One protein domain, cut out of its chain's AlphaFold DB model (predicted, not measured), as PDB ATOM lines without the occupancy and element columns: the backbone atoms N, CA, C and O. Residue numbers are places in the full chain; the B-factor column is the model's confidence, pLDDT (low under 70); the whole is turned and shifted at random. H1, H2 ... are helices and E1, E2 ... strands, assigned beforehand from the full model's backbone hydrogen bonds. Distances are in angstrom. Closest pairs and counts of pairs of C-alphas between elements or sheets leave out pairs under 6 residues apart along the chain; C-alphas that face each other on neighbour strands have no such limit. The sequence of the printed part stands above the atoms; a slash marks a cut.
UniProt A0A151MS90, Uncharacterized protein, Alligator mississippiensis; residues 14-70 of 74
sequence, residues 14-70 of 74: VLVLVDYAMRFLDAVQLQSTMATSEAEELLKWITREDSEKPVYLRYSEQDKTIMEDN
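AT A GLANCE: This is residues 14 to 70 of the 74 residues of an uncharacterized protein of Alligator mississippiensis (UniProt A0A151MS90). A small two-stranded hairpin, E1 and E2, has helix H1 folded back over one of its faces with residues 37 to 45, making a loose little body at one end. A second helix, H2, sticks out from this body as a long arm with its residues 56 to 69, and this arm makes much of the length. The printed part has 57 residues, with two named strands and two named helices in the order E1, E2, H1, H2; the strands are antiparallel and the class is mixed, helices and strands. The whole is only just extended, close to loose, with a radius of gyration of the C-alphas of 15.7 A, and it spans 53 by 20 by 16 A.

HOW THE PARTS SIT: Strand E1, residues 14 to 19, and strand E2, residues 24 to 30, form a hairpin with a tight link of 4 residues. They are antiparallel neighbours, with 159 degrees between their directions. N 15 and O 28 are 2.8 A apart and N 26 and O 17 are 3.0 A apart, both within hydrogen-bond range. A tight link of 4 residues joins E2 to helix H1, residues 35 to 46. The closest C-alphas of E2 and H1 are those of Leu 30 and Glu 38, 7.3 A apart; those of E1 and H1 are Leu 15 and Glu 38, 7.7 A apart. Helix H2, residues 55 to 69, is apart from E1, from E2 and from H1. In H1 and H2 every O i to N i+4 pair is within hydrogen-bond range.

IN THESE COORDINATES: E1 begins at Val 14, with its C-alpha at (37.418, -37.487, -5.457), and is 16.0 A long from first to last C-alpha. E2 measures 19.4 A in the same way and ends at Leu 30, C-alpha (33.821, -39.887, -8.776). H1 measures 16.2 A from Ala 35 to Ile 46. H2 measures 20.8 A and ends at Asp 69, C-alpha (10.194, -28.141, 29.790).

THE WHOLE: The two C-alphas farthest apart are those of Ser 32 and Asn 70, 52.6 A. Residues 47 to 53 stand free, and so do residues 56 to 70, of which 56 to 69 belong to H2. Without these stretches the body spans 29 by 15 by 12 A. The link from H1 to H2 is short, with 8 residues, and no link is long. The printed part has no cut. The mean pLDDT of the printed part is 74.6; residue 22 and residues 49 to 70 are under 70, and H2 has a mean of 57.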
ATOM      1  N   VAL A  14      37.961 -37.567  -6.812       90.00
ATOM      2  CA  VAL A  14      37.418 -37.487  -5.457       90.00
ATOM      3  C   VAL A  14      36.782 -36.114  -5.315       90.00
ATOM      4  O   VAL A  14      37.477 -35.102  -5.477       90.00
ATOM      5  N   LEU A  15      35.478 -36.108  -5.044       89.94
ATOM      6  CA  LEU A  15      34.710 -34.940  -4.633       89.94
ATOM      7  C   LEU A  15      34.912 -34.749  -3.136       89.94
ATOM      8  O   LEU A  15      34.604 -35.645  -2.356       89.94
ATOM      9  N   VAL A  16      35.452 -33.599  -2.747       88.94
ATOM     10  CA  VAL A  16      35.670 -33.260  -1.340       88.94
ATOM     11  C   VAL A  16      34.605 -32.257  -0.931       88.94
ATOM     12  O   VAL A  16      34.509 -31.184  -1.525       88.94
ATOM     13  N   LEU A  17      33.815 -32.619   0.073       86.38
ATOM     14  CA  LEU A  17      32.787 -31.781   0.670       86.38
ATOM     15  C   LEU A  17      33.377 -31.147   1.926       86.38
ATOM     16  O   LEU A  17      33.853 -31.853   2.815       86.38
ATOM     17  N   VAL A  18      33.381 -29.817   1.974       83.81
ATOM     18  CA  VAL A  18      33.946 -29.048   3.086       83.81
ATOM     19  C   VAL A  18      32.846 -28.183   3.678       83.81
ATOM     20  O   VAL A  18      32.378 -27.248   3.029       83.81
ATOM     21  N   ASP A  19      32.457 -28.478   4.916       81.56
ATOM     22  CA  ASP A  19      31.621 -27.587   5.710       81.56
ATOM     23  C   ASP A  19      32.521 -26.651   6.523       81.56
ATOM     24  O   ASP A  19      33.215 -27.059   7.460       81.56
ATOM     25  N   TYR A  20      32.512 -25.371   6.159       77.19
ATOM     26  CA  TYR A  20      33.306 -24.354   6.841       77.19
ATOM     27  C   TYR A  20      32.800 -24.023   8.248       77.19
ATOM     28  O   TYR A  20      33.606 -23.654   9.101       77.19
ATOM     29  N   ALA A  21      31.498 -24.144   8.502       76.00
ATOM     30  CA  ALA A  21      30.917 -23.849   9.806       76.00
ATOM     31  C   ALA A  21      31.179 -24.994  10.792       76.00
ATOM     32  O   ALA A  21      31.557 -24.754  11.937       76.00
ATOM     33  N   MET A  22      31.027 -26.238  10.334       69.88
ATOM     34  CA  MET A  22      31.128 -27.429  11.186       69.88
ATOM     35  C   MET A  22      32.532 -28.043  11.211       69.88
ATOM     36  O   MET A  22      32.781 -28.959  11.990       69.88
ATOM     37  N   ARG A  23      33.457 -27.556  10.367       77.19
ATOM     38  CA  ARG A  23      34.770 -28.185  10.115       77.19
ATOM     39  C   ARG A  23      34.643 -29.674   9.773       77.19
ATOM     40  O   ARG A  23      35.541 -30.463  10.064       77.19
ATOM     41  N   PHE A  24      33.523 -30.041   9.158       76.62
ATOM     42  CA  PHE A  24      33.265 -31.391   8.695       76.62
ATOM     43  C   PHE A  24      33.829 -31.550   7.286       76.62
ATOM     44  O   PHE A  24      33.664 -30.674   6.432       76.62
ATOM     45  N   LEU A  25      34.517 -32.665   7.056       82.50
ATOM     46  CA  LEU A  25      35.106 -32.999   5.771       82.50
ATOM     47  C   LEU A  25      34.669 -34.408   5.388       82.50
ATOM     48  O   LEU A  25      34.910 -35.347   6.144       82.50
ATOM     49  N   ASP A  26      34.069 -34.550   4.210       86.00
ATOM     50  CA  ASP A  26      33.736 -35.854   3.634       86.00
ATOM     51  C   ASP A  26      34.277 -35.952   2.203       86.00
ATOM     52  O   ASP A  26      34.558 -34.946   1.542       86.00
ATOM     53  N   ALA A  27      34.467 -37.177   1.732       88.88
ATOM     54  CA  ALA A  27      35.055 -37.463   0.437       88.88
ATOM     55  C   ALA A  27      34.277 -38.567  -0.283       88.88
ATOM     56  O   ALA A  27      34.150 -39.687   0.209       88.88
ATOM     57  N   VAL A  28      33.817 -38.264  -1.497       89.06
ATOM     58  CA  VAL A  28      33.059 -39.191  -2.348       89.06
ATOM     59  C   VAL A  28      33.853 -39.495  -3.617       89.06
ATOM     60  O   VAL A  28      34.482 -38.615  -4.207       89.06
ATOM     61  N   GLN A  29      33.867 -40.760  -4.039       90.81
ATOM     62  CA  GLN A  29      34.584 -41.188  -5.244       90.81
ATOM     63  C   GLN A  29      33.767 -40.854  -6.496       90.81
ATOM     64  O   GLN A  29      32.585 -41.168  -6.574       90.81
ATOM     65  N   LEU A  30      34.422 -40.287  -7.507       92.00
ATOM     66  CA  LEU A  30      33.821 -39.887  -8.776       92.00
ATOM     67  C   LEU A  30      34.499 -40.592  -9.959       92.00
ATOM     68  O   LEU A  30      35.725 -40.737 -10.020       92.00
ATOM     69  N   GLN A  31      33.697 -41.040 -10.925       91.12
ATOM     70  CA  GLN A  31      34.194 -41.614 -12.184       91.12
ATOM     71  C   GLN A  31      34.451 -40.534 -13.244       91.12
ATOM     72  O   GLN A  31      35.299 -40.712 -14.113       91.12
ATOM     73  N   SER A  32      33.752 -39.402 -13.142       89.50
ATOM     74  CA  SER A  32      33.802 -38.275 -14.072       89.50
ATOM     75  C   SER A  32      33.637 -36.953 -13.315       89.50
ATOM     76  O   SER A  32      33.033 -36.937 -12.247       89.50
ATOM     77  N   THR A  33      34.139 -35.853 -13.879       89.25
ATOM     78  CA  THR A  33      33.920 -34.472 -13.398       89.25
ATOM     79  C   THR A  33      32.775 -33.782 -14.147       89.25
ATOM     80  O   THR A  33      32.716 -32.559 -14.250       89.25
ATOM     81  N   MET A  34      31.907 -34.555 -14.805       92.62
ATOM     82  CA  MET A  34      30.705 -34.003 -15.422       92.62
ATOM     83  C   MET A  34      29.720 -33.580 -14.336       92.62
ATOM     84  O   MET A  34      29.421 -34.369 -13.443       92.62
ATOM     85  N   ALA A  35      29.149 -32.384 -14.478       88.56
ATOM     86  CA  ALA A  35      28.231 -31.799 -13.500       88.56
ATOM     87  C   ALA A  35      27.059 -32.723 -13.120       88.56
ATOM     88  O   ALA A  35      26.634 -32.746 -11.972       88.56
ATOM     89  N   THR A  36      26.552 -33.520 -14.065       90.62
ATOM     90  CA  THR A  36      25.496 -34.508 -13.800       90.62
ATOM     91  C   THR A  36      25.965 -35.621 -12.862       90.62
ATOM     92  O   THR A  36      25.285 -35.919 -11.887       90.62
ATOM     93  N   SER A  37      27.155 -36.183 -13.104       87.94
ATOM     94  CA  SER A  37      27.767 -37.196 -12.233       87.94
ATOM     95  C   SER A  37      28.084 -36.637 -10.846       87.94
ATOM     96  O   SER A  37      27.956 -37.354  -9.859       87.94
ATOM     97  N   GLU A  38      28.505 -35.374 -10.769       89.88
ATOM     98  CA  GLU A  38      28.761 -34.697  -9.495       89.88
ATOM     99  C   GLU A  38      27.463 -34.486  -8.709       89.88
ATOM    100  O   GLU A  38      27.408 -34.798  -7.522       89.88
ATOM    101  N   ALA A  39      26.402 -34.017  -9.371       91.19
ATOM    102  CA  ALA A  39      25.104 -33.777  -8.748       91.19
ATOM    103  C   ALA A  39      24.454 -35.063  -8.218       91.19
ATOM    104  O   ALA A  39      23.892 -35.055  -7.123       91.19
ATOM    105  N   GLU A  40      24.545 -36.170  -8.959       91.56
ATOM    106  CA  GLU A  40      24.028 -37.471  -8.516       91.56
ATOM    107  C   GLU A  40      24.708 -37.955  -7.232       91.56
ATOM    108  O   GLU A  40      24.034 -38.391  -6.299       91.56
ATOM    109  N   GLU A  41      26.036 -37.866  -7.161       89.31
ATOM    110  CA  GLU A  41      26.793 -38.280  -5.975       89.31
ATOM    111  C   GLU A  41      26.571 -37.334  -4.790       89.31
ATOM    112  O   GLU A  41      26.449 -37.782  -3.650       89.31
ATOM    113  N   LEU A  42      26.424 -36.036  -5.054       87.88
ATOM    114  CA  LEU A  42      26.090 -35.050  -4.030       87.88
ATOM    115  C   LEU A  42      24.688 -35.289  -3.451       87.88
ATOM    116  O   LEU A  42      24.507 -35.228  -2.237       87.88
ATOM    117  N   LEU A  43      23.707 -35.632  -4.291       89.12
ATOM    118  CA  LEU A  43      22.360 -35.964  -3.833       89.12
ATOM    119  C   LEU A  43      22.367 -37.212  -2.946       89.12
ATOM    120  O   LEU A  43      21.818 -37.169  -1.848       89.12
ATOM    121  N   LYS A  44      23.041 -38.286  -3.382       88.56
ATOM    122  CA  LYS A  44      23.203 -39.514  -2.585       88.56
ATOM    123  C   LYS A  44      23.820 -39.221  -1.220       88.56
ATOM    124  O   LYS A  44      23.389 -39.800  -0.225       88.56
ATOM    125  N   TRP A  45      24.811 -38.329  -1.180       85.12
ATOM    126  CA  TRP A  45      25.462 -37.913   0.057       85.12
ATOM    127  C   TRP A  45      24.510 -37.157   0.997       85.12
ATOM    128  O   TRP A  45      24.437 -37.514   2.169       85.12
ATOM    129  N   ILE A  46      23.731 -36.186   0.496       80.94
ATOM    130  CA  ILE A  46      22.765 -35.409   1.306       80.94
ATOM    131  C   ILE A  46      21.632 -36.296   1.840       80.94
ATOM    132  O   ILE A  46      21.135 -36.078   2.940       80.94
ATOM    133  N   THR A  47      21.196 -37.286   1.060       83.44
ATOM    134  CA  THR A  47      20.107 -38.193   1.456       83.44
ATOM    135  C   THR A  47      20.569 -39.358   2.332       83.44
ATOM    136  O   THR A  47      19.748 -40.198   2.696       83.44
ATOM    137  N   ARG A  48      21.873 -39.469   2.630       78.81
ATOM    138  CA  ARG A  48      22.414 -40.556   3.451       78.81
ATOM    139  C   ARG A  48      21.874 -40.411   4.875       78.81
ATOM    140  O   ARG A  48      22.182 -39.440   5.548       78.81
ATOM    141  N   GLU A  49      21.104 -41.393   5.337       59.62
ATOM    142  CA  GLU A  49      20.431 -41.391   6.651       59.62
ATOM    143  C   GLU A  49      21.406 -41.217   7.838       59.62
ATOM    144  O   GLU A  49      21.051 -40.629   8.857       59.62
ATOM    145  N   ASP A  50      22.667 -41.624   7.651       54.50
ATOM    146  CA  ASP A  50      23.774 -41.471   8.605       54.50
ATOM    147  C   ASP A  50      24.559 -40.153   8.477       54.50
ATOM    148  O   ASP A  50      25.528 -39.945   9.213       54.50
ATOM    149  N   SER A  51      24.224 -39.251   7.541       54.91
ATOM    150  CA  SER A  51      24.722 -37.879   7.661       54.91
ATOM    151  C   SER A  51      24.046 -37.318   8.901       54.91
ATOM    152  O   SER A  51      22.838 -37.078   8.873       54.91
ATOM    153  N   GLU A  52      24.786 -37.239  10.013       53.47
ATOM    154  CA  GLU A  52      24.302 -36.697  11.278       53.47
ATOM    155  C   GLU A  52      23.359 -35.536  10.980       53.47
ATOM    156  O   GLU A  52      23.763 -34.618  10.265       53.47
ATOM    157  N   LYS A  53      22.097 -35.633  11.441       50.50
ATOM    158  CA  LYS A  53      21.067 -34.604  11.233       50.50
ATOM    159  C   LYS A  53      21.750 -33.234  11.187       50.50
ATOM    160  O   LYS A  53      22.430 -32.922  12.174       50.50
ATOM    161  N   PRO A  54      21.614 -32.441  10.103       54.31
ATOM    162  CA  PRO A  54      22.286 -31.152  10.024       54.31
ATOM    163  C   PRO A  54      21.992 -30.416  11.321       54.31
ATOM    164  O   PRO A  54      20.833 -30.382  11.738       54.31
ATOM    165  N   VAL A  55      23.025 -29.918  12.008       53.09
ATOM    166  CA  VAL A  55      22.889 -29.472  13.405       53.09
ATOM    167  C   VAL A  55      21.752 -28.451  13.563       53.09
ATOM    168  O   VAL A  55      21.125 -28.429  14.605       53.09
ATOM    169  N   TYR A  56      21.362 -27.707  12.522       53.31
ATOM    170  CA  TYR A  56      20.130 -26.899  12.499       53.31
ATOM    171  C   TYR A  56      18.855 -27.647  12.923       53.31
ATOM    172  O   TYR A  56      18.058 -27.110  13.687       53.31
ATOM    173  N   LEU A  57      18.666 -28.893  12.483       55.97
ATOM    174  CA  LEU A  57      17.558 -29.731  12.935       55.97
ATOM    175  C   LEU A  57      17.752 -30.167  14.391       55.97
ATOM    176  O   LEU A  57      16.780 -30.152  15.138       55.97
ATOM    177  N   ARG A  58      18.990 -30.447  14.835       54.16
ATOM    178  CA  ARG A  58      19.288 -30.731  16.255       54.16
ATOM    179  C   ARG A  58      19.071 -29.518  17.166       54.16
ATOM    180  O   ARG A  58      18.500 -29.695  18.232       54.16
ATOM    181  N   TYR A  59      19.452 -28.312  16.747       54.44
ATOM    182  CA  TYR A  59      19.165 -27.059  17.452       54.44
ATOM    183  C   TYR A  59      17.658 -26.819  17.524       54.44
ATOM    184  O   TYR A  59      17.147 -26.528  18.595       54.44
ATOM    185  N   SER A  60      16.925 -27.034  16.425       56.62
ATOM    186  CA  SER A  60      15.464 -26.898  16.436       56.62
ATOM    187  C   SER A  60      14.766 -27.933  17.327       56.62
ATOM    188  O   SER A  60      13.738 -27.635  17.928       56.62
ATOM    189  N   GLU A  61      15.307 -29.153  17.420       59.28
ATOM    190  CA  GLU A  61      14.798 -30.198  18.311       59.28
ATOM    191  C   GLU A  61      15.122 -29.872  19.775       59.28
ATOM    192  O   GLU A  61      14.236 -29.972  20.614       59.28
ATOM    193  N   GLN A  62      16.342 -29.403  20.067       56.50
ATOM    194  CA  GLN A  62      16.739 -28.956  21.405       56.50
ATOM    195  C   GLN A  62      15.914 -27.754  21.874       56.50
ATOM    196  O   GLN A  62      15.424 -27.772  22.998       56.50
ATOM    197  N   ASP A  63      15.681 -26.757  21.018       57.84
ATOM    198  CA  ASP A  63      14.841 -25.604  21.356       57.84
ATOM    199  C   ASP A  63      13.382 -26.011  21.600       57.84
ATOM    200  O   ASP A  63      12.744 -25.471  22.500       57.84
ATOM    201  N   LYS A  64      12.842 -27.004  20.876       57.50
ATOM    202  CA  LYS A  64      11.505 -27.549  21.177       57.50
ATOM    203  C   LYS A  64      11.454 -28.219  22.549       57.50
ATOM    204  O   LYS A  64      10.522 -27.951  23.299       57.50
ATOM    205  N   THR A  65      12.458 -29.023  22.897       58.19
ATOM    206  CA  THR A  65      12.536 -29.669  24.217       58.19
ATOM    207  C   THR A  65      12.662 -28.638  25.345       58.19
ATOM    208  O   THR A  65      11.980 -28.744  26.356       58.19
ATOM    209  N   ILE A  66      13.456 -27.578  25.149       58.50
ATOM    210  CA  ILE A  66      13.620 -26.494  26.132       58.50
ATOM    211  C   ILE A  66      12.325 -25.674  26.293       58.50
ATOM    212  O   ILE A  66      12.042 -25.179  27.383       58.50
ATOM    213  N   MET A  67      11.526 -25.521  25.235       57.25
ATOM    214  CA  MET A  67      10.236 -24.820  25.300       57.25
ATOM    215  C   MET A  67       9.127 -25.668  25.945       57.25
ATOM    216  O   MET A  67       8.257 -25.110  26.609       57.25
ATOM    217  N   GLU A  68       9.161 -26.996  25.791       60.41
ATOM    218  CA  GLU A  68       8.227 -27.917  26.459       60.41
ATOM    219  C   GLU A  68       8.516 -28.045  27.966       60.41
ATOM    220  O   GLU A  68       7.580 -28.020  28.765       60.41
ATOM    221  N   ASP A  69       9.790 -28.068  28.374       59.75
ATOM    222  CA  ASP A  69      10.194 -28.141  29.790       59.75
ATOM    223  C   ASP A  69       9.929 -26.840  30.579       59.75
ATOM    224  O   ASP A  69       9.885 -26.853  31.810       59.75
ATOM    225  N   ASN A  70       9.727 -25.709  29.892       57.53
ATOM    226  CA  ASN A  70       9.508 -24.392  30.502       57.53
ATOM    227  C   ASN A  70       8.039 -23.944  30.542       57.53
ATOM    228  O   ASN A  70       7.771 -22.770  30.802       57.53
TER     229      ASN A  70